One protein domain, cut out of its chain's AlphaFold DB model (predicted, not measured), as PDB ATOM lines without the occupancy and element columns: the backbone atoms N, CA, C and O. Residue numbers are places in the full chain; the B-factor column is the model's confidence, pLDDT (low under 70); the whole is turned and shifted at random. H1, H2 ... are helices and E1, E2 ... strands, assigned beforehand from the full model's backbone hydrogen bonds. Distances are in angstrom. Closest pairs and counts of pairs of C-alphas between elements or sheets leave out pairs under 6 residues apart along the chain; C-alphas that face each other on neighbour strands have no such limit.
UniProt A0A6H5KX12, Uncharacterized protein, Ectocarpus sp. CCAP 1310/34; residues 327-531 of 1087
ATOM      1  N   SER A 327     151.713 122.879 153.182       39.00
ATOM      2  CA  SER A 327     151.981 123.763 152.045       39.00
ATOM      3  C   SER A 327     151.565 125.187 152.429       39.00
ATOM      4  O   SER A 327     150.369 125.478 152.495       39.00
ATOM      5  N   ASP A 328     152.531 126.071 152.696       33.03
ATOM      6  CA  ASP A 328     152.298 127.473 153.088       33.03
ATOM      7  C   ASP A 328     151.819 128.325 151.892       33.03
ATOM      8  O   ASP A 328     152.497 129.224 151.387       33.03
ATOM      9  N   SER A 329     150.619 128.015 151.391       33.75
ATOM     10  CA  SER A 329     150.000 128.646 150.221       33.75
ATOM     11  C   SER A 329     149.395 130.022 150.544       33.75
ATOM     12  O   SER A 329     148.264 130.341 150.167       33.75
ATOM     13  N   GLY A 330     150.168 130.860 151.239       30.75
ATOM     14  CA  GLY A 330     150.185 132.297 150.967       30.75
ATOM     15  C   GLY A 330     150.905 132.624 149.646       30.75
ATOM     16  O   GLY A 330     150.721 133.718 149.112       30.75
ATOM     17  N   GLY A 331     151.704 131.681 149.123       29.53
ATOM     18  CA  GLY A 331     152.259 131.691 147.767       29.53
ATOM     19  C   GLY A 331     151.297 131.164 146.691       29.53
ATOM     20  O   GLY A 331     150.237 130.612 146.986       29.53
ATOM     21  N   GLU A 332     151.679 131.360 145.427       29.41
ATOM     22  CA  GLU A 332     150.970 130.846 144.247       29.41
ATOM     23  C   GLU A 332     151.152 129.317 144.110       29.41
ATOM     24  O   GLU A 332     152.056 128.738 144.707       29.41
ATOM     25  N   VAL A 333     150.287 128.648 143.338       34.69
ATOM     26  CA  VAL A 333     150.338 127.183 143.160       34.69
ATOM     27  C   VAL A 333     151.588 126.790 142.363       34.69
ATOM     28  O   VAL A 333     151.652 127.027 141.158       34.69
ATOM     29  N   GLY A 334     152.560 126.169 143.033       33.41
ATOM     30  CA  GLY A 334     153.788 125.651 142.434       33.41
ATOM     31  C   GLY A 334     154.645 124.873 143.440       33.41
ATOM     32  O   GLY A 334     154.456 124.997 144.645       33.41
ATOM     33  N   GLU A 335     155.585 124.082 142.917       36.09
ATOM     34  CA  GLU A 335     156.667 123.414 143.671       36.09
ATOM     35  C   GLU A 335     156.235 122.375 144.732       36.09
ATOM     36  O   GLU A 335     156.898 122.181 145.747       36.09
ATOM     37  N   ALA A 336     155.185 121.603 144.430       46.97
ATOM     38  CA  ALA A 336     155.153 120.183 144.792       46.97
ATOM     39  C   ALA A 336     155.593 119.386 143.554       46.97
ATOM     40  O   ALA A 336     154.914 119.425 142.528       46.97
ATOM     41  N   ALA A 337     156.752 118.729 143.613       55.62
ATOM     42  CA  ALA A 337     157.314 118.029 142.460       55.62
ATOM     43  C   ALA A 337     156.586 116.699 142.187       55.62
ATOM     44  O   ALA A 337     156.283 115.931 143.106       55.62
ATOM     45  N   GLY A 338     156.310 116.437 140.907       72.94
ATOM     46  CA  GLY A 338     155.521 115.290 140.464       72.94
ATOM     47  C   GLY A 338     156.113 113.945 140.892       72.94
ATOM     48  O   GLY A 338     157.311 113.693 140.731       72.94
ATOM     49  N   ALA A 339     155.258 113.063 141.412       87.38
ATOM     50  CA  ALA A 339     155.615 111.682 141.720       87.38
ATOM     51  C   ALA A 339     154.960 110.695 140.744       87.38
ATOM     52  O   ALA A 339     153.860 110.922 140.238       87.38
ATOM     53  N   THR A 340     155.649 109.581 140.497       94.00
ATOM     54  CA  THR A 340     155.231 108.529 139.565       94.00
ATOM     55  C   THR A 340     154.883 107.251 140.325       94.00
ATOM     56  O   THR A 340     155.718 106.704 141.042       94.00
ATOM     57  N   PHE A 341     153.658 106.759 140.158       97.75
ATOM     58  CA  PHE A 341     153.142 105.537 140.769       97.75
ATOM     59  C   PHE A 341     152.880 104.490 139.680       97.75
ATOM     60  O   PHE A 341     151.951 104.645 138.888       97.75
ATOM     61  N   ILE A 342     153.685 103.427 139.652       98.44
ATOM     62  CA  ILE A 342     153.640 102.349 138.652       98.44
ATOM     63  C   ILE A 342     153.327 101.003 139.324       98.44
ATOM     64  O   ILE A 342     153.986 100.631 140.297       98.44
ATOM     65  N   ASN A 343     152.386 100.231 138.771       98.50
ATOM     66  CA  ASN A 343     152.083  98.841 139.170       98.50
ATOM     67  C   ASN A 343     151.716  98.628 140.660       98.50
ATOM     68  O   ASN A 343     151.822  97.505 141.160       98.50
ATOM     69  N   ASN A 344     151.330  99.665 141.407       98.81
ATOM     70  CA  ASN A 344     151.006  99.517 142.829       98.81
ATOM     71  C   ASN A 344     149.613  98.889 143.015       98.81
ATOM     72  O   ASN A 344     148.748  98.981 142.134       98.81
ATOM     73  N   ARG A 345     149.398  98.221 144.154       98.69
ATOM     74  CA  ARG A 345     148.202  97.406 144.399       98.69
ATOM     75  C   ARG A 345     147.625  97.567 145.804       98.69
ATOM     76  O   ARG A 345     148.363  97.517 146.783       98.69
ATOM     77  N   ALA A 346     146.301  97.693 145.893       98.44
ATOM     78  CA  ALA A 346     145.538  97.733 147.146       98.44
ATOM     79  C   ALA A 346     144.146  97.087 146.980       98.44
ATOM     80  O   ALA A 346     143.815  96.596 145.900       98.44
ATOM     81  N   ASN A 347     143.296  97.134 148.011       98.12
ATOM     82  CA  ASN A 347     141.843  97.072 147.806       98.12
ATOM     83  C   ASN A 347     141.282  98.472 147.502       98.12
ATOM     84  O   ASN A 347     140.482  98.608 146.582       98.12
ATOM     85  N   PHE A 348     141.734  99.513 148.203       97.50
ATOM     86  CA  PHE A 348     141.298 100.896 147.986       97.50
ATOM     87  C   PHE A 348     142.490 101.794 147.654       97.50
ATOM     88  O   PHE A 348     143.411 101.916 148.464       97.50
ATOM     89  N   GLY A 349     142.475 102.431 146.480       96.75
ATOM     90  CA  GLY A 349     143.563 103.310 146.046       96.75
ATOM     91  C   GLY A 349     144.837 102.527 145.733       96.75
ATOM     92  O   GLY A 349     145.749 102.465 146.559       96.75
ATOM     93  N   GLY A 350     144.903 101.903 144.552       97.31
ATOM     94  CA  GLY A 350     146.013 101.012 144.183       97.31
ATOM     95  C   GLY A 350     147.390 101.673 144.306       97.31
ATOM     96  O   GLY A 350     148.323 101.063 144.815       97.31
ATOM     97  N   ALA A 351     147.492 102.955 143.958       97.06
ATOM     98  CA  ALA A 351     148.643 103.806 144.244       97.06
ATOM     99  C   ALA A 351     148.505 104.582 145.564       97.06
ATOM    100  O   ALA A 351     149.436 104.591 146.370       97.06
ATOM    101  N   LEU A 352     147.366 105.248 145.762       94.88
ATOM    102  CA  LEU A 352     147.190 106.316 146.743       94.88
ATOM    103  C   LEU A 352     145.830 106.227 147.445       94.88
ATOM    104  O   LEU A 352     144.786 106.267 146.797       94.88
ATOM    105  N   TYR A 353     145.836 106.216 148.776       94.12
ATOM    106  CA  TYR A 353     144.630 106.351 149.592       94.12
ATOM    107  C   TYR A 353     144.728 107.561 150.525       94.12
ATOM    108  O   TYR A 353     145.719 107.720 151.240       94.12
ATOM    109  N   LEU A 354     143.676 108.385 150.544       88.94
ATOM    110  CA  LEU A 354     143.564 109.580 151.383       88.94
ATOM    111  C   LEU A 354     142.297 109.527 152.240       88.94
ATOM    112  O   LEU A 354     141.194 109.394 151.698       88.94
ATOM    113  N   SER A 355     142.421 109.743 153.553       87.19
ATOM    114  CA  SER A 355     141.254 109.929 154.422       87.19
ATOM    115  C   SER A 355     141.407 110.984 155.511       87.19
ATOM    116  O   SER A 355     142.468 111.127 156.116       87.19
ATOM    117  N   THR A 356     140.302 111.686 155.788       80.12
ATOM    118  CA  THR A 356     140.139 112.651 156.897       80.12
ATOM    119  C   THR A 356     141.289 113.657 157.061       80.12
ATOM    120  O   THR A 356     141.604 114.050 158.178       80.12
ATOM    121  N   CYS A 357     141.924 114.073 155.963       75.81
ATOM    122  CA  CYS A 357     142.944 115.122 155.994       75.81
ATOM    123  C   CYS A 357     142.283 116.501 156.150       75.81
ATOM    124  O   CYS A 357     141.265 116.772 155.507       75.81
ATOM    125  N   GLU A 358     142.840 117.357 157.010       65.81
ATOM    126  CA  GLU A 358     142.214 118.637 157.391       65.81
ATOM    127  C   GLU A 358     142.690 119.829 156.540       65.81
ATOM    128  O   GLU A 358     141.951 120.804 156.382       65.81
ATOM    129  N   ASN A 359     143.881 119.737 155.940       65.00
ATOM    130  CA  ASN A 359     144.461 120.767 155.071       65.00
ATOM    131  C   ASN A 359     144.448 120.362 153.584       65.00
ATOM    132  O   ASN A 359     144.201 119.210 153.228       65.00
ATOM    133  N   ALA A 360     144.641 121.346 152.697       57.47
ATOM    134  CA  ALA A 360     144.549 121.145 151.251       57.47
ATOM    135  C   ALA A 360     145.708 120.281 150.736       57.47
ATOM    136  O   ALA A 360     146.873 120.663 150.858       57.47
ATOM    137  N   PHE A 361     145.393 119.145 150.114       67.19
ATOM    138  CA  PHE A 361     146.384 118.316 149.428       67.19
ATOM    139  C   PHE A 361     146.340 118.613 147.925       67.19
ATOM    140  O   PHE A 361     145.317 118.398 147.271       67.19
ATOM    141  N   ASN A 362     147.446 119.138 147.392       74.62
ATOM    142  CA  ASN A 362     147.581 119.535 145.992       74.62
ATOM    143  C   ASN A 362     148.581 118.606 145.291       74.62
ATOM    144  O   ASN A 362     149.773 118.641 145.584       74.62
ATOM    145  N   PHE A 363     148.096 117.796 144.357       81.69
ATOM    146  CA  PHE A 363     148.897 116.931 143.500       81.69
ATOM    147  C   PHE A 363     149.125 117.643 142.168       81.69
ATOM    148  O   PHE A 363     148.168 117.861 141.426       81.69
ATOM    149  N   ALA A 364     150.370 118.017 141.874       85.19
ATOM    150  CA  ALA A 364     150.752 118.684 140.631       85.19
ATOM    151  C   ALA A 364     151.681 117.781 139.808       85.19
ATOM    152  O   ALA A 364     152.718 117.356 140.311       85.19
ATOM    153  N   GLN A 365     151.321 117.495 138.553       87.56
ATOM    154  CA  GLN A 365     152.146 116.723 137.608       87.56
ATOM    155  C   GLN A 365     152.458 115.279 138.067       87.56
ATOM    156  O   GLN A 365     153.543 114.751 137.823       87.56
ATOM    157  N   PHE A 366     151.510 114.623 138.749       91.38
ATOM    158  CA  PHE A 366     151.647 113.220 139.169       91.38
ATOM    159  C   PHE A 366     151.266 112.265 138.034       91.38
ATOM    160  O   PHE A 366     150.299 112.509 137.311       91.38
ATOM    161  N   VAL A 367     151.977 111.142 137.930       95.50
ATOM    162  CA  VAL A 367     151.696 110.074 136.960       95.50
ATOM    163  C   VAL A 367     151.264 108.815 137.701       95.50
ATOM    164  O   VAL A 367     151.967 108.341 138.591       95.50
ATOM    165  N   PHE A 368     150.124 108.252 137.317       98.25
ATOM    166  CA  PHE A 368     149.592 106.998 137.839       98.25
ATOM    167  C   PHE A 368     149.422 106.007 136.682       98.25
ATOM    168  O   PHE A 368     148.504 106.155 135.877       98.25
ATOM    169  N   GLU A 369     150.300 105.010 136.587       98.38
ATOM    170  CA  GLU A 369     150.358 104.043 135.483       98.38
ATOM    171  C   GLU A 369     150.119 102.600 135.967       98.38
ATOM    172  O   GLU A 369     150.813 102.108 136.860       98.38
ATOM    173  N   ASN A 370     149.154 101.903 135.357       98.19
ATOM    174  CA  ASN A 370     148.900 100.464 135.539       98.19
ATOM    175  C   ASN A 370     148.746 100.014 137.017       98.19
ATOM    176  O   ASN A 370     149.098  98.893 137.391       98.19
ATOM    177  N   ASN A 371     148.231 100.887 137.889       98.81
ATOM    178  CA  ASN A 371     147.929 100.550 139.284       98.81
ATOM    179  C   ASN A 371     146.590  99.795 139.371       98.81
ATOM    180  O   ASN A 371     145.732  99.934 138.493       98.81
ATOM    181  N   SER A 372     146.405  98.976 140.414       98.56
ATOM    182  CA  SER A 372     145.230  98.098 140.533       98.56
ATOM    183  C   SER A 372     144.563  98.082 141.914       98.56
ATOM    184  O   SER A 372     145.234  98.075 142.949       98.56
ATOM    185  N   ALA A 373     143.225  98.033 141.931       98.38
ATOM    186  CA  ALA A 373     142.422  98.031 143.155       98.38
ATOM    187  C   ALA A 373     141.111  97.219 143.052       98.38
ATOM    188  O   ALA A 373     140.714  96.742 141.982       98.38
ATOM    189  N   LEU A 374     140.396  97.101 144.175       97.25
ATOM    190  CA  LEU A 374     138.953  96.859 144.157       97.25
ATOM    191  C   LEU A 374     138.244  98.147 143.719       97.25
ATOM    192  O   LEU A 374     137.613  98.147 142.666       97.25
ATOM    193  N   ASP A 375     138.452  99.245 144.447       96.88
ATOM    194  CA  ASP A 375     137.911 100.569 144.126       96.88
ATOM    195  C   ASP A 375     139.030 101.631 144.099       96.88
ATOM    196  O   ASP A 375     139.887 101.675 144.986       96.88
ATOM    197  N   GLY A 376     139.034 102.496 143.081       96.81
ATOM    198  CA  GLY A 376     140.077 103.502 142.864       96.81
ATOM    199  C   GLY A 376     141.386 102.868 142.401       96.81
ATOM    200  O   GLY A 376     142.329 102.758 143.186       96.81
ATOM    201  N   GLY A 377     141.450 102.426 141.139       97.31
ATOM    202  CA  GLY A 377     142.585 101.647 140.616       97.31
ATOM    203  C   GLY A 377     143.942 102.328 140.818       97.31
ATOM    204  O   GLY A 377     144.908 101.664 141.179       97.31
ATOM    205  N   ALA A 378     143.990 103.660 140.725       98.06
ATOM    206  CA  ALA A 378     145.093 104.469 141.238       98.06
ATOM    207  C   ALA A 378     144.764 105.111 142.597       98.06
ATOM    208  O   ALA A 378     145.519 104.935 143.551       98.06
ATOM    209  N   VAL A 379     143.668 105.867 142.703       97.12
ATOM    210  CA  VAL A 379     143.419 106.786 143.827       97.12
ATOM    211  C   VAL A 379     142.056 106.548 144.471       97.12
ATOM    212  O   VAL A 379     141.047 106.489 143.773       97.12
ATOM    213  N   ALA A 380     142.009 106.508 145.805       95.12
ATOM    214  CA  ALA A 380     140.770 106.523 146.585       95.12
ATOM    215  C   ALA A 380     140.761 107.673 147.613       95.12
ATOM    216  O   ALA A 380     141.712 107.833 148.380       95.12
ATOM    217  N   VAL A 381     139.684 108.474 147.642       91.19
ATOM    218  CA  VAL A 381     139.541 109.640 148.547       91.19
ATOM    219  C   VAL A 381     138.284 109.540 149.416       91.19
ATOM    220  O   VAL A 381     137.146 109.601 148.932       91.19
ATOM    221  N   TYR A 382     138.489 109.365 150.724       87.38
ATOM    222  CA  TYR A 382     137.449 109.058 151.708       87.38
ATOM    223  C   TYR A 382     137.334 110.194 152.751       87.38
ATOM    224  O   TYR A 382     138.184 110.369 153.616       87.38
ATOM    225  N   GLN A 383     136.231 110.949 152.718       79.00
ATOM    226  CA  GLN A 383     135.864 112.026 153.671       79.00
ATOM    227  C   GLN A 383     136.703 113.325 153.663       79.00
ATOM    228  O   GLN A 383     136.170 114.348 154.100       79.00
ATOM    229  N   SER A 384     137.941 113.332 153.155       77.00
ATOM    230  CA  SER A 384     138.749 114.557 152.981       77.00
ATOM    231  C   SER A 384     138.047 115.584 152.075       77.00
ATOM    232  O   SER A 384     137.404 115.208 151.095       77.00
ATOM    233  N   GLY A 385     138.155 116.875 152.393       64.12
ATOM    234  CA  GLY A 385     137.481 117.971 151.682       64.12
ATOM    235  C   GLY A 385     135.983 118.106 151.979       64.12
ATOM    236  O   GLY A 385     135.235 118.628 151.154       64.12
ATOM    237  N   SER A 386     135.502 117.579 153.108       69.19
ATOM    238  CA  SER A 386     134.101 117.715 153.554       69.19
ATOM    239  C   SER A 386     133.923 118.873 154.543       69.19
ATOM    240  O   SER A 386     134.897 119.341 155.117       69.19
ATOM    241  N   GLU A 387     132.680 119.304 154.820       63.50
ATOM    242  CA  GLU A 387     132.392 120.403 155.775       63.50
ATOM    243  C   GLU A 387     132.999 120.205 157.183       63.50
ATOM    244  O   GLU A 387     133.148 121.173 157.927       63.50
ATOM    245  N   THR A 388     133.344 118.966 157.548       59.00
ATOM    246  CA  THR A 388     134.012 118.607 158.810       59.00
ATOM    247  C   THR A 388     135.535 118.488 158.666       59.00
ATOM    248  O   THR A 388     136.244 118.702 159.643       59.00
ATOM    249  N   PHE A 389     136.034 118.151 157.473       58.12
ATOM    250  CA  PHE A 389     137.436 117.819 157.198       58.12
ATOM    251  C   PHE A 389     137.951 118.591 155.977       58.12
ATOM    252  O   PHE A 389     138.237 118.011 154.930       58.12
ATOM    253  N   GLY A 390     138.066 119.909 156.130       59.88
ATOM    254  CA  GLY A 390     139.034 120.692 155.367       59.88
ATOM    255  C   GLY A 390     138.669 121.148 153.953       59.88
ATOM    256  O   GLY A 390     137.516 121.182 153.520       59.88
ATOM    257  N   LEU A 391     139.722 121.579 153.261       64.88
ATOM    258  CA  LEU A 391     139.705 122.125 151.903       64.88
ATOM    259  C   LEU A 391     139.696 121.013 150.833       64.88
ATOM    260  O   LEU A 391     140.046 119.874 151.137       64.88
ATOM    261  N   PRO A 392     139.324 121.322 149.575       74.06
ATOM    262  CA  PRO A 392     139.307 120.332 148.501       74.06
ATOM    263  C   PRO A 392     140.670 119.682 148.240       74.06
ATOM    264  O   PRO A 392     141.685 120.379 148.254       74.06
ATOM    265  N   VAL A 393     140.687 118.389 147.896       81.38
ATOM    266  CA  VAL A 393     141.867 117.776 147.262       81.38
ATOM    267  C   VAL A 393     141.903 118.212 145.797       81.38
ATOM    268  O   VAL A 393     140.874 118.193 145.113       81.38
ATOM    269  N   VAL A 394     143.075 118.620 145.312       85.62
ATOM    270  CA  VAL A 394     143.268 119.117 143.944       85.62
ATOM    271  C   VAL A 394     144.278 118.245 143.209       85.62
ATOM    272  O   VAL A 394     145.382 118.032 143.695       85.62
ATOM    273  N   PHE A 395     143.910 117.792 142.016       88.69
ATOM    274  CA  PHE A 395     144.798 117.186 141.031       88.69
ATOM    275  C   PHE A 395     144.943 118.166 139.861       88.69
ATOM    276  O   PHE A 395     143.938 118.615 139.304       88.69
ATOM    277  N   PHE A 396     146.181 118.516 139.522       90.00
ATOM    278  CA  PHE A 396     146.535 119.509 138.511       90.00
ATOM    279  C   PHE A 396     147.615 118.949 137.578       90.00
ATOM    280  O   PHE A 396     148.666 118.521 138.048       90.00
ATOM    281  N   GLU A 397     147.366 118.942 136.265       91.75
ATOM    282  CA  GLU A 397     148.297 118.396 135.253       91.75
ATOM    283  C   GLU A 397     148.693 116.917 135.496       91.75
ATOM    284  O   GLU A 397     149.766 116.474 135.093       91.75
ATOM    285  N   CYS A 398     147.840 116.136 136.172       94.38
ATOM    286  CA  CYS A 398     148.108 114.726 136.486       94.38
ATOM    287  C   CYS A 398     147.668 113.778 135.358       94.38
ATOM    288  O   CYS A 398     146.606 113.959 134.762       94.38
ATOM    289  N   THR A 399     148.431 112.706 135.136       96.75
ATOM    290  CA  THR A 399     148.139 111.656 134.146       96.75
ATOM    291  C   THR A 399     147.736 110.352 134.833       96.75
ATOM    292  O   THR A 399     148.416 109.887 135.747       96.75
ATOM    293  N   PHE A 400     146.663 109.725 134.355       98.44
ATOM    294  CA  PHE A 400     146.154 108.435 134.810       98.44
ATOM    295  C   PHE A 400     146.052 107.477 133.614       98.44
ATOM    296  O   PHE A 400     145.132 107.597 132.802       98.44
ATOM    297  N   LEU A 401     146.999 106.544 133.500       97.75
ATOM    298  CA  LEU A 401     147.163 105.630 132.367       97.75
ATOM    299  C   LEU A 401     146.925 104.163 132.768       97.75
ATOM    300  O   LEU A 401     147.562 103.661 133.692       97.75
ATOM    301  N   ASP A 402     146.035 103.470 132.052       97.44
ATOM    302  CA  ASP A 402     145.791 102.016 132.134       97.44
ATOM    303  C   ASP A 402     145.532 101.447 133.554       97.44
ATOM    304  O   ASP A 402     145.728 100.260 133.812       97.44
ATOM    305  N   ASN A 403     145.050 102.263 134.497       98.62
ATOM    306  CA  ASN A 403     144.732 101.805 135.855       98.62
ATOM    307  C   ASN A 403     143.437 100.967 135.878       98.62
ATOM    308  O   ASN A 403     142.522 101.174 135.070       98.62
ATOM    309  N   VAL A 404     143.352 100.008 136.805       98.06
ATOM    310  CA  VAL A 404     142.280  98.999 136.832       98.06
ATOM    311  C   VAL A 404     141.634  98.889 138.214       98.06
ATOM    312  O   VAL A 404     142.272  98.486 139.186       98.06
ATOM    313  N   ALA A 405     140.332  99.152 138.290       97.75
ATOM    314  CA  ALA A 405     139.491  98.787 139.428       97.75
ATOM    315  C   ALA A 405     138.642  97.554 139.075       97.75
ATOM    316  O   ALA A 405     138.202  97.403 137.938       97.75
ATOM    317  N   SER A 406     138.371  96.678 140.044       95.31
ATOM    318  CA  SER A 406     137.419  95.560 139.862       95.31
ATOM    319  C   SER A 406     135.990  95.880 140.328       95.31
ATOM    320  O   SER A 406     135.094  95.057 140.166       95.31
ATOM    321  N   GLY A 407     135.772  97.083 140.862       94.38
ATOM    322  CA  GLY A 407     134.479  97.670 141.197       94.38
ATOM    323  C   GLY A 407     134.347  99.078 140.611       94.38
ATOM    324  O   GLY A 407     133.861  99.258 139.493       94.38
ATOM    325  N   ASN A 408     134.757 100.091 141.369       95.19
ATOM    326  CA  ASN A 408     134.457 101.495 141.090       95.19
ATOM    327  C   ASN A 408     135.713 102.322 140.768       95.19
ATOM    328  O   ASN A 408     136.711 102.224 141.474       95.19
ATOM    329  N   GLY A 409     135.639 103.199 139.761       95.31
ATOM    330  CA  GLY A 409     136.647 104.235 139.507       95.31
ATOM    331  C   GLY A 409     137.993 103.690 139.025       95.31
ATOM    332  O   GLY A 409     138.917 103.518 139.819       95.31
ATOM    333  N   GLY A 410     138.119 103.435 137.719       95.88
ATOM    334  CA  GLY A 410     139.267 102.703 137.160       95.88
ATOM    335  C   GLY A 410     140.618 103.366 137.418       95.88
ATOM    336  O   GLY A 410     141.580 102.687 137.756       95.88
ATOM    337  N   ALA A 411     140.667 104.697 137.383       97.62
ATOM    338  CA  ALA A 411     141.731 105.477 138.000       97.62
ATOM    339  C   ALA A 411     141.332 105.989 139.392       97.62
ATOM    340  O   ALA A 411     142.093 105.801 140.337       97.62
ATOM    341  N   VAL A 412     140.170 106.641 139.533       97.38
ATOM    342  CA  VAL A 412     139.838 107.424 140.742       97.38
ATOM    343  C   VAL A 412     138.466 107.091 141.331       97.38
ATOM    344  O   VAL A 412     137.442 107.195 140.659       97.38
ATOM    345  N   GLU A 413     138.439 106.786 142.626       95.31
ATOM    346  CA  GLU A 413     137.240 106.610 143.453       95.31
ATOM    347  C   GLU A 413     137.143 107.730 144.501       95.31
ATOM    348  O   GLU A 413     138.104 108.024 145.217       95.31
ATOM    349  N   THR A 414     135.961 108.327 144.660       90.88
ATOM    350  CA  THR A 414     135.676 109.244 145.776       90.88
ATOM    351  C   THR A 414     134.349 108.886 146.441       90.88
ATOM    352  O   THR A 414     133.374 108.534 145.775       90.88
ATOM    353  N   LEU A 415     134.274 109.000 147.772       83.69
ATOM    354  CA  LEU A 415     133.018 108.782 148.511       83.69
ATOM    355  C   LEU A 415     132.357 110.070 149.005       83.69
ATOM    356  O   LEU A 415     131.129 110.144 149.056       83.69
ATOM    357  N   ALA A 416     133.148 111.070 149.390       76.12
ATOM    358  CA  ALA A 416     132.664 112.312 149.984       76.12
ATOM    359  C   ALA A 416     133.680 113.453 149.802       76.12
ATOM    360  O   ALA A 416     134.792 113.233 149.326       76.12
ATOM    361  N   GLY A 417     133.284 114.659 150.218       76.38
ATOM    362  CA  GLY A 417     134.081 115.883 150.107       76.38
ATOM    363  C   GLY A 417     133.927 116.598 148.762       76.38
ATOM    364  O   GLY A 417     133.161 116.160 147.904       76.38
ATOM    365  N   GLN A 418     134.615 117.724 148.594       82.25
ATOM    366  CA  GLN A 418     134.794 118.403 147.315       82.25
ATOM    367  C   GLN A 418     136.169 118.055 146.749       82.25
ATOM    368  O   GLN A 418     137.166 118.337 147.401       82.25
ATOM    369  N   GLN A 419     136.229 117.497 145.541       87.12
ATOM    370  CA  GLN A 419     137.491 117.169 144.862       87.12
ATOM    371  C   GLN A 419     137.600 117.934 143.535       87.12
ATOM    372  O   GLN A 419     136.583 118.240 142.904       87.12
ATOM    373  N   GLN A 420     138.819 118.270 143.109       89.12
ATOM    374  CA  GLN A 420     139.072 119.030 141.882       89.12
ATOM    375  C   GLN A 420     140.087 118.320 140.982       89.12
ATOM    376  O   GLN A 420     141.148 117.916 141.444       89.12
ATOM    377  N   PHE A 421     139.775 118.227 139.692       91.81
ATOM    378  CA  PHE A 421     140.653 117.721 138.637       91.81
ATOM    379  C   PHE A 421     140.766 118.808 137.567       91.81
ATOM    380  O   PHE A 421     139.746 119.301 137.076       91.81
ATOM    381  N   ILE A 422     141.987 119.241 137.263       91.62
ATOM    382  CA  ILE A 422     142.262 120.393 136.400       91.62
ATOM    383  C   ILE A 422     143.413 120.028 135.460       91.62
ATOM    384  O   ILE A 422     144.499 119.690 135.920       91.62
ATOM    385  N   SER A 423     143.182 120.104 134.150       93.25
ATOM    386  CA  SER A 423     144.171 119.742 133.122       93.25
ATOM    387  C   SER A 423     144.700 118.301 133.246       93.25
ATOM    388  O   SER A 423     145.858 118.047 132.935       93.25
ATOM    389  N   CYS A 424     143.882 117.367 133.747       95.88
ATOM    390  CA  CYS A 424     144.280 115.972 133.953       95.88
ATOM    391  C   CYS A 424     143.903 115.078 132.763       95.88
ATOM    392  O   CYS A 424     142.801 115.192 132.221       95.88
ATOM    393  N   ASP A 425     144.769 114.124 132.431       95.50
ATOM    394  CA  ASP A 425     144.544 113.138 131.371       95.50
ATOM    395  C   ASP A 425     144.188 111.768 131.960       95.50
ATOM    396  O   ASP A 425     144.896 111.248 132.823       95.50
ATOM    397  N   PHE A 426     143.103 111.162 131.475       97.25
ATOM    398  CA  PHE A 426     142.645 109.822 131.842       97.25
ATOM    399  C   PHE A 426     142.605 108.936 130.591       97.25
ATOM    400  O   PHE A 426     141.664 109.031 129.796       97.25
ATOM    401  N   GLU A 427     143.608 108.074 130.413       95.25
ATOM    402  CA  GLU A 427     143.751 107.197 129.245       95.25
ATOM    403  C   GLU A 427     143.700 105.702 129.612       95.25
ATOM    404  O   GLU A 427     144.351 105.254 130.551       95.25
ATOM    405  N   GLY A 428     142.913 104.912 128.874       93.31
ATOM    406  CA  GLY A 428     142.933 103.438 128.911       93.31
ATOM    407  C   GLY A 428     142.331 102.758 130.154       93.31
ATOM    408  O   GLY A 428     142.010 101.566 130.093       93.31
ATOM    409  N   ASN A 429     142.118 103.496 131.249       97.56
ATOM    410  CA  ASN A 429     141.674 102.980 132.553       97.56
ATOM    411  C   ASN A 429     140.363 102.167 132.478       97.56
ATOM    412  O   ASN A 429     139.545 102.352 131.570       97.56
ATOM    413  N   SER A 430     140.139 101.255 133.433       95.38
ATOM    414  CA  SER A 430     138.954 100.380 133.421       95.38
ATOM    415  C   SER A 430     138.360 100.041 134.793       95.38
ATOM    416  O   SER A 430     139.082  99.916 135.780       95.38
ATOM    417  N   ALA A 431     137.029  99.888 134.843       95.56
ATOM    418  CA  ALA A 431     136.255  99.513 136.034       95.56
ATOM    419  C   ALA A 431     134.928  98.809 135.685       95.56
ATOM    420  O   ALA A 431     134.506  98.798 134.527       95.56
ATOM    421  N   ASP A 432     134.199  98.306 136.686       91.44
ATOM    422  CA  ASP A 432     132.791  97.925 136.503       91.44
ATOM    423  C   ASP A 432     131.884  99.172 136.417       91.44
ATOM    424  O   ASP A 432     130.953  99.219 135.602       91.44
ATOM    425  N   VAL A 433     132.174 100.209 137.215       90.31
ATOM    426  CA  VAL A 433     131.461 101.502 137.258       90.31
ATOM    427  C   VAL A 433     132.454 102.666 137.202       90.31
ATOM    428  O   VAL A 433     133.304 102.791 138.082       90.31
ATOM    429  N   GLY A 434     132.300 103.575 136.232       91.81
ATOM    430  CA  GLY A 434     133.166 104.755 136.101       91.81
ATOM    431  C   GLY A 434     134.567 104.394 135.601       91.81
ATOM    432  O   GLY A 434     135.510 104.342 136.388       91.81
ATOM    433  N   GLY A 435     134.698 104.128 134.295       92.81
ATOM    434  CA  GLY A 435     135.915 103.547 133.707       92.81
ATOM    435  C   GLY A 435     137.202 104.341 133.956       92.81
ATOM    436  O   GLY A 435     138.244 103.744 134.194       92.81
ATOM    437  N   ALA A 436     137.126 105.674 133.999       95.31
ATOM    438  CA  ALA A 436     138.184 106.527 134.542       95.31
ATOM    439  C   ALA A 436     137.927 106.868 136.016       95.31
ATOM    440  O   ALA A 436     138.820 106.750 136.850       95.31
ATOM    441  N   MET A 437     136.712 107.304 136.356       94.50
ATOM    442  CA  MET A 437     136.410 107.807 137.695       94.50
ATOM    443  C   MET A 437     134.975 107.551 138.154       94.50
ATOM    444  O   MET A 437     134.019 107.664 137.379       94.50
ATOM    445  N   ARG A 438     134.815 107.312 139.460       93.38
ATOM    446  CA  ARG A 438     133.526 107.381 140.149       93.38
ATOM    447  C   ARG A 438     133.576 108.426 141.266       93.38
ATOM    448  O   ARG A 438     134.503 108.459 142.067       93.38
ATOM    449  N   LEU A 439     132.568 109.299 141.290       89.94
ATOM    450  CA  LEU A 439     132.559 110.529 142.081       89.94
ATOM    451  C   LEU A 439     131.390 110.574 143.080       89.94
ATOM    452  O   LEU A 439     130.241 110.883 142.737       89.94
ATOM    453  N   GLY A 440     131.694 110.286 144.344       80.94
ATOM    454  CA  GLY A 440     130.866 110.578 145.515       80.94
ATOM    455  C   GLY A 440     131.302 111.879 146.202       80.94
ATOM    456  O   GLY A 440     132.494 112.162 146.313       80.94
ATOM    457  N   GLY A 441     130.333 112.674 146.668       81.56
ATOM    458  CA  GLY A 441     130.563 114.028 147.182       81.56
ATOM    459  C   GLY A 441     130.277 115.101 146.129       81.56
ATOM    460  O   GLY A 441     129.222 115.090 145.498       81.56
ATOM    461  N   SER A 442     131.195 116.041 145.936       82.06
ATOM    462  CA  SER A 442     131.084 117.071 144.905       82.06
ATOM    463  C   SER A 442     132.378 117.196 144.107       82.06
ATOM    464  O   SER A 442     133.465 117.018 144.650       82.06
ATOM    465  N   ALA A 443     132.270 117.476 142.810       85.06
ATOM    466  CA  ALA A 443     133.428 117.485 141.917       85.06
ATOM    467  C   ALA A 443     133.526 118.748 141.053       85.06
ATOM    468  O   ALA A 443     132.509 119.323 140.641       85.06
ATOM    469  N   VAL A 444     134.767 119.135 140.759       87.50
ATOM    470  CA  VAL A 444     135.165 120.058 139.689       87.50
ATOM    471  C   VAL A 444     136.041 119.273 138.711       87.50
ATOM    472  O   VAL A 444     137.014 118.666 139.143       87.50
ATOM    473  N   VAL A 445     135.720 119.280 137.416       87.62
ATOM    474  CA  VAL A 445     136.535 118.631 136.367       87.62
ATOM    475  C   VAL A 445     136.735 119.618 135.224       87.62
ATOM    476  O   VAL A 445     135.781 119.960 134.533       87.62
ATOM    477  N   ARG A 446     137.950 120.122 135.023       88.81
ATOM    478  CA  ARG A 446     138.218 121.209 134.073       88.81
ATOM    479  C   ARG A 446     139.353 120.880 133.132       88.81
ATOM    480  O   ARG A 446     140.408 120.465 133.592       88.81
ATOM    481  N   GLU A 447     139.151 121.140 131.845       89.38
ATOM    482  CA  GLU A 447     140.209 121.067 130.826       89.38
ATOM    483  C   GLU A 447     140.878 119.669 130.774       89.38
ATOM    484  O   GLU A 447     142.039 119.539 130.410       89.38
ATOM    485  N   CYS A 448     140.137 118.618 131.160       91.69
ATOM    486  CA  CYS A 448     140.620 117.235 131.291       91.69
ATOM    487  C   CYS A 448     140.322 116.389 130.041       91.69
ATOM    488  O   CYS A 448     139.270 116.557 129.417       91.69
ATOM    489  N   SER A 449     141.179 115.414 129.737       90.06
ATOM    490  CA  SER A 449     140.956 114.436 128.664       90.06
ATOM    491  C   SER A 449     140.472 113.096 129.212       90.06
ATOM    492  O   SER A 449     141.014 112.590 130.192       90.06
ATOM    493  N   PHE A 450     139.483 112.486 128.558       90.31
ATOM    494  CA  PHE A 450     139.034 111.119 128.826       90.31
ATOM    495  C   PHE A 450     139.107 110.295 127.538       90.31
ATOM    496  O   PHE A 450     138.205 110.375 126.695       90.31
ATOM    497  N   LEU A 451     140.174 109.507 127.394       87.50
ATOM    498  CA  LEU A 451     140.501 108.731 126.199       87.50
ATOM    499  C   LEU A 451     140.444 107.215 126.461       87.50
ATOM    500  O   LEU A 451     141.143 106.697 127.325       87.50
ATOM    501  N   SER A 452     139.652 106.476 125.682       87.50
ATOM    502  CA  SER A 452     139.683 104.997 125.639       87.50
ATOM    503  C   SER A 452     139.459 104.271 126.983       87.50
ATOM    504  O   SER A 452     139.838 103.108 127.133       87.50
ATOM    505  N   ASN A 453     138.826 104.927 127.961       91.75
ATOM    506  CA  ASN A 453     138.481 104.315 129.245       91.75
ATOM    507  C   ASN A 453     137.292 103.352 129.081       91.75
ATOM    508  O   ASN A 453     136.462 103.523 128.184       91.75
ATOM    509  N   ARG A 454     137.214 102.322 129.927       89.44
ATOM    510  CA  ARG A 454     136.283 101.193 129.761       89.44
ATOM    511  C   ARG A 454     135.445 100.942 131.010       89.44
ATOM    512  O   ARG A 454     135.990 100.805 132.103       89.44
ATOM    513  N   ALA A 455     134.132 100.798 130.837       89.38
ATOM    514  CA  ALA A 455     133.230 100.323 131.889       89.38
ATOM    515  C   ALA A 455     132.530  99.017 131.479       89.38
ATOM    516  O   ALA A 455     132.263  98.810 130.292       89.38
ATOM    517  N   SER A 456     132.193  98.157 132.448       83.19
ATOM    518  CA  SER A 456     131.385  96.948 132.198       83.19
ATOM    519  C   SER A 456     129.878  97.155 132.427       83.19
ATOM    520  O   SER A 456     129.071  96.472 131.799       83.19
ATOM    521  N   THR A 457     129.479  98.106 133.291       79.25
ATOM    522  CA  THR A 457     128.057  98.334 133.631       79.25
ATOM    523  C   THR A 457     127.524  99.733 133.312       79.25
ATOM    524  O   THR A 457     126.457  99.838 132.713       79.25
ATOM    525  N   ARG A 458     128.200 100.819 133.728       80.06
ATOM    526  CA  ARG A 458     127.728 102.206 133.518       80.06
ATOM    527  C   ARG A 458     128.807 103.263 133.756       80.06
ATOM    528  O   ARG A 458     129.657 103.107 134.632       80.06
ATOM    529  N   GLY A 459     128.702 104.371 133.019       79.88
ATOM    530  CA  GLY A 459     129.635 105.495 133.085       79.88
ATOM    531  C   GLY A 459     130.972 105.148 132.437       79.88
ATOM    532  O   GLY A 459     131.934 104.846 133.142       79.88
ATOM    533  N   LEU A 460     131.015 105.148 131.098       82.81
ATOM    534  CA  LEU A 460     132.159 104.635 130.317       82.81
ATOM    535  C   LEU A 460     133.487 105.288 130.718       82.81
ATOM    536  O   LEU A 460     134.501 104.609 130.835       82.81
ATOM    537  N   ALA A 461     133.452 106.593 130.996       87.94
ATOM    538  CA  ALA A 461     134.546 107.304 131.649       87.94
ATOM    539  C   ALA A 461     134.177 107.712 133.083       87.94
ATOM    540  O   ALA A 461     134.990 107.561 133.991       87.94
ATOM    541  N   VAL A 462     132.960 108.220 133.306       90.06
ATOM    542  CA  VAL A 462     132.587 108.893 134.559       90.06
ATOM    543  C   VAL A 462     131.276 108.340 135.110       90.06
ATOM    544  O   VAL A 462     130.296 108.197 134.383       90.06
ATOM    545  N   ALA A 463     131.218 108.091 136.416       89.06
ATOM    546  CA  ALA A 463     129.971 107.797 137.120       89.06
ATOM    547  C   ALA A 463     129.829 108.673 138.372       89.06
ATOM    548  O   ALA A 463     130.702 108.682 139.237       89.06
ATOM    549  N   VAL A 464     128.723 109.403 138.498       85.88
ATOM    550  CA  VAL A 464     128.457 110.277 139.647       85.88
ATOM    551  C   VAL A 464     127.463 109.607 140.595       85.88
ATOM    552  O   VAL A 464     126.501 108.979 140.170       85.88
ATOM    553  N   VAL A 465     127.706 109.732 141.900       84.00
ATOM    554  CA  VAL A 465     126.732 109.401 142.965       84.00
ATOM    555  C   VAL A 465     126.469 110.611 143.875       84.00
ATOM    556  O   VAL A 465     125.466 110.659 144.584       84.00
ATOM    557  N   GLY A 466     127.359 111.607 143.839       80.12
ATOM    558  CA  GLY A 466     127.146 112.937 144.404       80.12
ATOM    559  C   GLY A 466     126.594 113.928 143.373       80.12
ATOM    560  O   GLY A 466     125.549 113.684 142.776       80.12
ATOM    561  N   TRP A 467     127.285 115.051 143.145       72.44
ATOM    562  CA  TRP A 467     126.946 115.995 142.067       72.44
ATOM    563  C   TRP A 467     128.160 116.758 141.516       72.44
ATOM    564  O   TRP A 467     129.120 117.060 142.227       72.44
ATOM    565  N   PHE A 468     128.097 117.152 140.243       70.88
ATOM    566  CA  PHE A 468     129.042 118.122 139.684       70.88
ATOM    567  C   PHE A 468     128.751 119.540 140.181       70.88
ATOM    568  O   PHE A 468     127.597 119.963 140.247       70.88
ATOM    569  N   THR A 469     129.811 120.293 140.476       72.06
ATOM    570  CA  THR A 469     129.739 121.745 140.728       72.06
ATOM    571  C   THR A 469     130.155 122.555 139.502       72.06
ATOM    572  O   THR A 469     129.551 123.587 139.222       72.06
ATOM    573  N   ASN A 470     131.136 122.068 138.737       73.31
ATOM    574  CA  ASN A 470     131.527 122.603 137.434       73.31
ATOM    575  C   ASN A 470     132.226 121.502 136.621       73.31
ATOM    576  O   ASN A 470     133.073 120.788 137.158       73.31
ATOM    577  N   ILE A 471     131.903 121.394 135.334       77.88
ATOM    578  CA  ILE A 471     132.727 120.675 134.364       77.88
ATOM    579  C   ILE A 471     132.714 121.403 133.020       77.88
ATOM    580  O   ILE A 471     131.656 121.756 132.500       77.88
ATOM    581  N   THR A 472     133.909 121.703 132.509       79.44
ATOM    582  CA  THR A 472     134.135 122.644 131.400       79.44
ATOM    583  C   THR A 472     135.416 122.310 130.635       79.44
ATOM    584  O   THR A 472     136.415 121.936 131.239       79.44
ATOM    585  N   GLY A 473     135.393 122.471 129.306       76.38
ATOM    586  CA  GLY A 473     136.574 122.320 128.440       76.38
ATOM    587  C   GLY A 473     137.156 120.903 128.347       76.38
ATOM    588  O   GLY A 473     138.288 120.757 127.901       76.38
ATOM    589  N   SER A 474     136.418 119.882 128.790       83.06
ATOM    590  CA  SER A 474     136.893 118.495 128.877       83.06
ATOM    591  C   SER A 474     136.403 117.644 127.700       83.06
ATOM    592  O   SER A 474     135.247 117.762 127.282       83.06
ATOM    593  N   SER A 475     137.262 116.764 127.183       80.44
ATOM    594  CA  SER A 475     137.002 115.921 126.006       80.44
ATOM    595  C   SER A 475     136.719 114.461 126.380       80.44
ATOM    596  O   SER A 475     137.237 113.941 127.364       80.44
ATOM    597  N   PHE A 476     135.889 113.784 125.579       79.62
ATOM    598  CA  PHE A 476     135.497 112.387 125.793       79.62
ATOM    599  C   PHE A 476     135.552 111.602 124.477       79.62
ATOM    600  O   PHE A 476     134.596 111.624 123.691       79.62
ATOM    601  N   ASP A 477     136.645 110.878 124.236       74.31
ATOM    602  CA  ASP A 477     136.845 110.101 123.008       74.31
ATOM    603  C   ASP A 477     137.310 108.660 123.267       74.31
ATOM    604  O   ASP A 477     137.808 108.340 124.341       74.31
ATOM    605  N   GLY A 478     137.069 107.751 122.323       70.38
ATOM    606  CA  GLY A 478     137.438 106.329 122.408       70.38
ATOM    607  C   GLY A 478     136.789 105.488 123.525       70.38
ATOM    608  O   GLY A 478     136.860 104.267 123.451       70.38
ATOM    609  N   ASN A 479     136.171 106.095 124.549       78.50
ATOM    610  CA  ASN A 479     135.651 105.387 125.729       78.50
ATOM    611  C   ASN A 479     134.571 104.352 125.354       78.50
ATOM    612  O   ASN A 479     133.647 104.670 124.600       78.50
ATOM    613  N   ASP A 480     134.678 103.141 125.905       72.12
ATOM    614  CA  ASP A 480     134.020 101.929 125.390       72.12
ATOM    615  C   ASP A 480     133.263 101.140 126.481       72.12
ATOM    616  O   ASP A 480     133.564 101.221 127.676       72.12
ATOM    617  N   LEU A 481     132.264 100.362 126.058       69.00
ATOM    618  CA  LEU A 481     131.375  99.557 126.890       69.00
ATOM    619  C   LEU A 481     131.665  98.062 126.691       69.00
ATOM    620  O   LEU A 481     131.340  97.473 125.659       69.00
ATOM    621  N   THR A 482     132.255  97.422 127.701       71.25
ATOM    622  CA  THR A 482     132.609  95.996 127.640       71.25
ATOM    623  C   THR A 482     131.456  95.131 128.151       71.25
ATOM    624  O   THR A 482     131.360  94.839 129.340       71.25
ATOM    625  N   CYS A 483     130.575  94.713 127.241       70.31
ATOM    626  CA  CYS A 483     129.382  93.939 127.585       70.31
ATOM    627  C   CYS A 483     129.689  92.552 128.177       70.31
ATOM    628  O   CYS A 483     130.603  91.848 127.742       70.31
ATOM    629  N   ALA A 484     128.894  92.141 129.168       70.62
ATOM    630  CA  ALA A 484     129.018  90.841 129.823       70.62
ATOM    631  C   ALA A 484     128.519  89.686 128.932       70.62
ATOM    632  O   ALA A 484     127.686  89.885 128.047       70.62
ATOM    633  N   VAL A 485     128.982  88.458 129.208       80.69
ATOM    634  CA  VAL A 485     128.529  87.233 128.513       80.69
ATOM    635  C   VAL A 485     126.999  87.139 128.541       80.69
ATOM    636  O   VAL A 485     126.385  87.298 129.596       80.69
ATOM    637  N   GLY A 486     126.385  86.860 127.390       81.50
ATOM    638  CA  GLY A 486     124.929  86.905 127.220       81.50
ATOM    639  C   GLY A 486     124.365  88.284 126.849       81.50
ATOM    640  O   GLY A 486     123.147  88.425 126.779       81.50
ATOM    641  N   SER A 487     125.218  89.273 126.571       80.69
ATOM    642  CA  SER A 487     124.869  90.566 125.963       80.69
ATOM    643  C   SER A 487     125.937  90.988 124.947       80.69
ATOM    644  O   SER A 487     127.075  90.530 125.034       80.69
ATOM    645  N   TYR A 488     125.585  91.832 123.975       83.75
ATOM    646  CA  TYR A 488     126.523  92.326 122.961       83.75
ATOM    647  C   TYR A 488     126.455  93.849 122.814       83.75
ATOM    648  O   TYR A 488     125.395  94.446 122.992       83.75
ATOM    649  N   ARG A 489     127.586  94.477 122.479       79.31
ATOM    650  CA  ARG A 489     127.673  95.906 122.172       79.31
ATOM    651  C   ARG A 489     126.949  96.181 120.857       79.31
ATOM    652  O   ARG A 489     127.369  95.714 119.795       79.31
ATOM    653  N   ASN A 490     125.876  96.951 120.960       76.19
ATOM    654  CA  ASN A 490     125.125  97.521 119.858       76.19
ATOM    655  C   ASN A 490     125.441  99.020 119.780       76.19
ATOM    656  O   ASN A 490     125.262  99.734 120.766       76.19
ATOM    657  N   ASP A 491     125.909  99.481 118.624       70.75
ATOM    658  CA  ASP A 491     126.259 100.881 118.383       70.75
ATOM    659  C   ASP A 491     125.119 101.564 117.627       70.75
ATOM    660  O   ASP A 491     124.848 101.232 116.472       70.75
ATOM    661  N   THR A 492     124.455 102.531 118.258       60.56
ATOM    662  CA  THR A 492     123.380 103.304 117.622       60.56
ATOM    663  C   THR A 492     123.837 104.711 117.249       60.56
ATOM    664  O   THR A 492     124.454 105.409 118.053       60.56
ATOM    665  N   GLU A 493     123.492 105.159 116.039       58.81
ATOM    666  CA  GLU A 493     123.498 106.585 115.692       58.81
ATOM    667  C   GLU A 493     122.214 107.235 116.229       58.81
ATOM    668  O   GLU A 493     121.116 106.934 115.759       58.81
ATOM    669  N   GLU A 494     122.331 108.139 117.204       52.50
ATOM    670  CA  GLU A 494     121.187 108.915 117.704       52.50
ATOM    671  C   GLU A 494     121.059 110.272 116.991       52.50
ATOM    672  O   GLU A 494     122.047 110.967 116.745       52.50
ATOM    673  N   GLU A 495     119.818 110.703 116.715       47.16
ATOM    674  CA  GLU A 495     119.498 112.027 116.149       47.16
ATOM    675  C   GLU A 495     119.705 113.174 117.167       47.16
ATOM    676  O   GLU A 495     118.793 113.941 117.486       47.16
ATOM    677  N   GLY A 496     120.923 113.331 117.686       53.16
ATOM    678  CA  GLY A 496     121.288 114.458 118.539       53.16
ATOM    679  C   GLY A 496     122.537 114.216 119.378       53.16
ATOM    680  O   GLY A 496     122.604 113.286 120.174       53.16
ATOM    681  N   ALA A 497     123.502 115.134 119.285       46.88
ATOM    682  CA  ALA A 497     124.770 115.053 120.016       46.88
ATOM    683  C   ALA A 497     124.609 114.929 121.547       46.88
ATOM    684  O   ALA A 497     125.509 114.435 122.218       46.88
ATOM    685  N   THR A 498     123.485 115.376 122.115       50.78
ATOM    686  CA  THR A 498     123.207 115.371 123.560       50.78
ATOM    687  C   THR A 498     123.204 113.984 124.208       50.78
ATOM    688  O   THR A 498     123.457 113.901 125.407       50.78
ATOM    689  N   ALA A 499     122.931 112.909 123.461       50.56
ATOM    690  CA  ALA A 499     122.709 111.585 124.047       50.56
ATOM    691  C   ALA A 499     123.998 110.889 124.526       50.56
ATOM    692  O   ALA A 499     124.066 110.469 125.683       50.56
ATOM    693  N   ARG A 500     125.069 110.881 123.708       57.44
ATOM    694  CA  ARG A 500     126.363 110.227 124.029       57.44
ATOM    695  C   ARG A 500     126.950 110.651 125.372       57.44
ATOM    696  O   ARG A 500     127.654 109.870 126.011       57.44
ATOM    697  N   PHE A 501     126.651 111.868 125.825       61.06
ATOM    698  CA  PHE A 501     127.133 112.333 127.116       61.06
ATOM    699  C   PHE A 501     126.522 111.568 128.306       61.06
ATOM    700  O   PHE A 501     127.255 111.229 129.230       61.06
ATOM    701  N   GLY A 502     125.227 111.232 128.271       59.44
ATOM    702  CA  GLY A 502     124.566 110.480 129.349       59.44
ATOM    703  C   GLY A 502     125.054 109.032 129.486       59.44
ATOM    704  O   GLY A 502     125.009 108.463 130.574       59.44
ATOM    705  N   THR A 503     125.573 108.447 128.403       64.94
ATOM    706  CA  THR A 503     126.177 107.104 128.402       64.94
ATOM    707  C   THR A 503     127.600 107.128 128.967       64.94
ATOM    708  O   THR A 503     127.964 106.305 129.810       64.94
ATOM    709  N   VAL A 504     128.416 108.103 128.541       74.25
ATOM    710  CA  VAL A 504     129.808 108.261 129.004       74.25
ATOM    711  C   VAL A 504     129.882 108.745 130.460       74.25
ATOM    712  O   VAL A 504     130.811 108.360 131.175       74.25
ATOM    713  N   CYS A 505     128.905 109.550 130.892       78.25
ATOM    714  CA  CYS A 505     128.816 110.163 132.214       78.25
ATOM    715  C   CYS A 505     127.486 109.801 132.900       78.25
ATOM    716  O   CYS A 505     126.450 110.425 132.662       78.25
ATOM    717  N   PHE A 506     127.516 108.790 133.771       80.88
ATOM    718  CA  PHE A 506     126.322 108.282 134.453       80.88
ATOM    719  C   PHE A 506     125.876 109.184 135.624       80.88
ATOM    720  O   PHE A 506     126.714 109.634 136.407       80.88
ATOM    721  N   ASP A 507     124.559 109.410 135.750       76.50
ATOM    722  CA  ASP A 507     123.894 110.327 136.707       76.50
ATOM    723  C   ASP A 507     124.415 111.786 136.679       76.50
ATOM    724  O   ASP A 507     124.239 112.572 137.614       76.50
ATOM    725  N   CYS A 508     125.012 112.193 135.557       73.75
ATOM    726  CA  CYS A 508     125.485 113.557 135.332       73.75
ATOM    727  C   CYS A 508     124.323 114.485 134.904       73.75
ATOM    728  O   CYS A 508     123.501 114.099 134.068       73.75
ATOM    729  N   PRO A 509     124.210 115.712 135.455       63.16
ATOM    730  CA  PRO A 509     123.068 116.586 135.186       63.16
ATOM    731  C   PRO A 509     123.043 117.078 133.725       63.16
ATOM    732  O   PRO A 509     124.099 117.377 133.169       63.16
ATOM    733  N   PRO A 510     121.857 117.222 133.100       55.84
ATOM    734  CA  PRO A 510     121.745 117.677 131.717       55.84
ATOM    735  C   PRO A 510     122.177 119.144 131.595       55.84
ATOM    736  O   PRO A 510     121.552 120.031 132.184       55.84
ATOM    737  N   TRP A 511     123.242 119.405 130.835       61.91
ATOM    738  CA  TRP A 511     123.778 120.757 130.661       61.91
ATOM    739  C   TRP A 511     123.143 121.524 129.506       61.91
ATOM    740  O   TRP A 511     122.763 120.969 128.477       61.91
ATOM    741  N   ASP A 512     123.060 122.835 129.710       52.28
ATOM    742  CA  ASP A 512     122.630 123.808 128.719       52.28
ATOM    743  C   ASP A 512     123.859 124.323 127.956       52.28
ATOM    744  O   ASP A 512     124.667 125.092 128.485       52.28
ATOM    745  N   ASP A 513     123.991 123.900 126.697       51.50
ATOM    746  CA  ASP A 513     125.100 124.276 125.811       51.50
ATOM    747  C   ASP A 513     125.191 125.801 125.583       51.50
ATOM    748  O   ASP A 513     126.249 126.313 125.206       51.50
ATOM    749  N   SER A 514     124.125 126.566 125.863       47.78
ATOM    750  CA  SER A 514     124.139 128.031 125.746       47.78
ATOM    751  C   SER A 514     125.027 128.739 126.781       47.78
ATOM    752  O   SER A 514     125.316 129.927 126.619       47.78
ATOM    753  N   ALA A 515     125.518 128.023 127.800       49.34
ATOM    754  CA  ALA A 515     126.486 128.535 128.771       49.34
ATOM    755  C   ALA A 515     127.922 128.681 128.217       49.34
ATOM    756  O   ALA A 515     128.743 129.350 128.844       49.34
ATOM    757  N   GLY A 516     128.233 128.087 127.055       46.66
ATOM    758  CA  GLY A 516     129.592 128.063 126.492       46.66
ATOM    759  C   GLY A 516     130.474 126.922 127.017       46.66
ATOM    760  O   GLY A 516     131.697 126.982 126.886       46.66
ATOM    761  N   ASN A 517     129.866 125.885 127.598       51.78
ATOM    762  CA  ASN A 517     130.554 124.684 128.073       51.78
ATOM    763  C   ASN A 517     130.865 123.758 126.883       51.78
ATOM    764  O   ASN A 517     130.134 122.802 126.630       51.78
ATOM    765  N   ASP A 518     131.920 124.071 126.130       55.41
ATOM    766  CA  ASP A 518     132.295 123.342 124.910       55.41
ATOM    767  C   ASP A 518     132.834 121.934 125.241       55.41
ATOM    768  O   ASP A 518     134.011 121.749 125.552       55.41
ATOM    769  N   ILE A 519     131.933 120.947 125.243       59.62
ATOM    770  CA  ILE A 519     132.240 119.520 125.385       59.62
ATOM    771  C   ILE A 519     132.131 118.896 123.996       59.62
ATOM    772  O   ILE A 519     131.038 118.782 123.439       59.62
ATOM    773  N   THR A 520     133.254 118.449 123.439       54.16
ATOM    774  CA  THR A 520     133.302 117.832 122.107       54.16
ATOM    775  C   THR A 520     132.589 116.475 122.110       54.16
ATOM    776  O   THR A 520     133.097 115.504 122.673       54.16
ATOM    777  N   ARG A 521     131.405 116.392 121.487       58.00
ATOM    778  CA  ARG A 521     130.567 115.177 121.464       58.00
ATOM    779  C   ARG A 521     130.709 114.394 120.153       58.00
ATOM    780  O   ARG A 521     130.665 114.979 119.074       58.00
ATOM    781  N   GLY A 522     130.809 113.068 120.256       52.59
ATOM    782  CA  GLY A 522     130.634 112.129 119.135       52.59
ATOM    783  C   GLY A 522     129.164 111.745 118.907       52.59
ATOM    784  O   GLY A 522     128.315 112.028 119.752       52.59
ATOM    785  N   THR A 523     128.871 111.083 117.785       53.44
ATOM    786  CA  THR A 523     127.500 110.786 117.305       53.44
ATOM    787  C   THR A 523     126.977 109.380 117.613       53.44
ATOM    788  O   THR A 523     125.793 109.132 117.407       53.44
ATOM    789  N   VAL A 524     127.833 108.468 118.086       56.88
ATOM    790  CA  VAL A 524     127.494 107.051 118.311       56.88
ATOM    791  C   VAL A 524     127.456 106.730 119.804       56.88
ATOM    792  O   VAL A 524     128.371 107.112 120.547       56.88
ATOM    793  N   THR A 525     126.416 106.010 120.223       58.19
ATOM    794  CA  THR A 525     126.198 105.499 121.582       58.19
ATOM    795  C   THR A 525     126.294 103.967 121.611       58.19
ATOM    796  O   THR A 525     125.500 103.310 120.941       58.19
ATOM    797  N   PRO A 526     127.243 103.378 122.371       67.62
ATOM    798  CA  PRO A 526     127.278 101.937 122.604       67.62
ATOM    799  C   PRO A 526     126.347 101.553 123.768       67.62
ATOM    800  O   PRO A 526     126.443 102.121 124.858       67.62
ATOM    801  N   GLU A 527     125.484 100.558 123.563       71.25
ATOM    802  CA  GLU A 527     124.637  99.939 124.596       71.25
ATOM    803  C   GLU A 527     124.788  98.406 124.572       71.25
ATOM    804  O   GLU A 527     125.018  97.809 123.520       71.25
ATOM    805  N   CYS A 528     124.652  97.739 125.725       75.00
ATOM    806  CA  CYS A 528     124.641  96.276 125.794       75.00
ATOM    807  C   CYS A 528     123.242  95.712 125.523       75.00
ATOM    808  O   CYS A 528     122.406  95.622 126.422       75.00
ATOM    809  N   ALA A 529     123.007  95.287 124.284       77.19
ATOM    810  CA  ALA A 529     121.776  94.640 123.860       77.19
ATOM    811  C   ALA A 529     121.749  93.143 124.227       77.19
ATOM    812  O   ALA A 529     122.783  92.475 124.330       77.19
ATOM    813  N   ALA A 530     120.544  92.590 124.381       85.00
ATOM    814  CA  ALA A 530     120.350  91.141 124.400       85.00
ATOM    815  C   ALA A 530     120.611  90.558 122.990       85.00
ATOM    816  O   ALA A 530     120.266  91.225 122.014       85.00
ATOM    817  N   PRO A 531     121.184  89.345 122.857       86.44
ATOM    818  CA  PRO A 531     121.439  88.713 121.563       86.44
ATOM    819  C   PRO A 531     120.201  88.648 120.665       86.44
ATOM    820  O   PRO A 531     119.075  88.474 121.137       86.44
TER     821      PRO A 531
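This is residues 327 to 531 of the 1087 residues of an uncharacterized protein of Ectocarpus sp. CCAP 1310/34 (UniProt A0A6H5KX12). The chain winds in stacked turns, a solenoid walled by three parallel sheets, with the short parallel pair E11 and E15 at a corner of two turns. Past the last turns lies an antiparallel two-stranded ribbon, E19 and E20, with H1 between it and the solenoid. The printed part has 205 residues with 20 named strands and one named helix: E1 to E19 in order, then H1, then E20. It is mostly strand, with under half of the residues in named elements, and compact: the radius of gyration of the C-alphas is 16.5 A and the spans are 56 by 41 by 28 A.

Find C-alpha 339 at (155.615, 111.682, 141.720), where E1, residues 339 to 342, begins. Read on through E2, 352 to 355; E3, 362 to 364; E4, 367 to 369; E5, 379 to 382; E6, 393 to 396; E7, 399 to 401; E8, 412 to 414; E9, 418 to 422, 13.4 A long; E10, 425 to 427; E11, 430 to 433; E12, 437 to 439; E13, 442 to 446, 13.6 A; E14, 449 to 451; E15, 454 to 458; E16, 462 to 464; E17, 467 to 472, 14.5 A; and E18, 475 to 477. E19, 488 to 493, spans 16.3 A; H1 is residues 499 to 504; E20, 524 to 529, spans 14.7 A and ends at C-alpha 529 (121.776, 94.640, 123.860).

Look first at the parallel sheet E1 E4 E7 E10 E14 E18; N 341 and O 367 of E1 and E4 are 2.8 A apart, within hydrogen-bond range. The parallel sheet E2 E5 E8 E12 E16 has N 382 and O 354 at 2.9 A; the parallel sheet E3 E6 E9 E13 E17 has N 421 and O 444 at 2.8 A. E9 runs on into E10 at 85 degrees, and E10 into E11 at 91 degrees. Parallel E11 and E15 have N 431 and O 454 at 3.1 A. H1 only grazes the E2 sheet; its closest C-alpha pair with E16 is Val 462 and Val 504, 6.2 A. With E20 it is Arg 500 and Thr 525, 5.3 A. In H1, 1 of 2 O i to N i+4 pairs is within range. Antiparallel E19 and E20 have N 490 and O 527 at 2.8 A.

The two C-alphas farthest apart, Gly 330 and Pro 531, are 59.9 A apart. The printed part has no cut. The link from H1 to E20, residues 505 to 523, is long. Mean pLDDT of the printed part is 78.8; 53 residues are under 70, among them 327 to 337, 492 to 503 and 509 to 526.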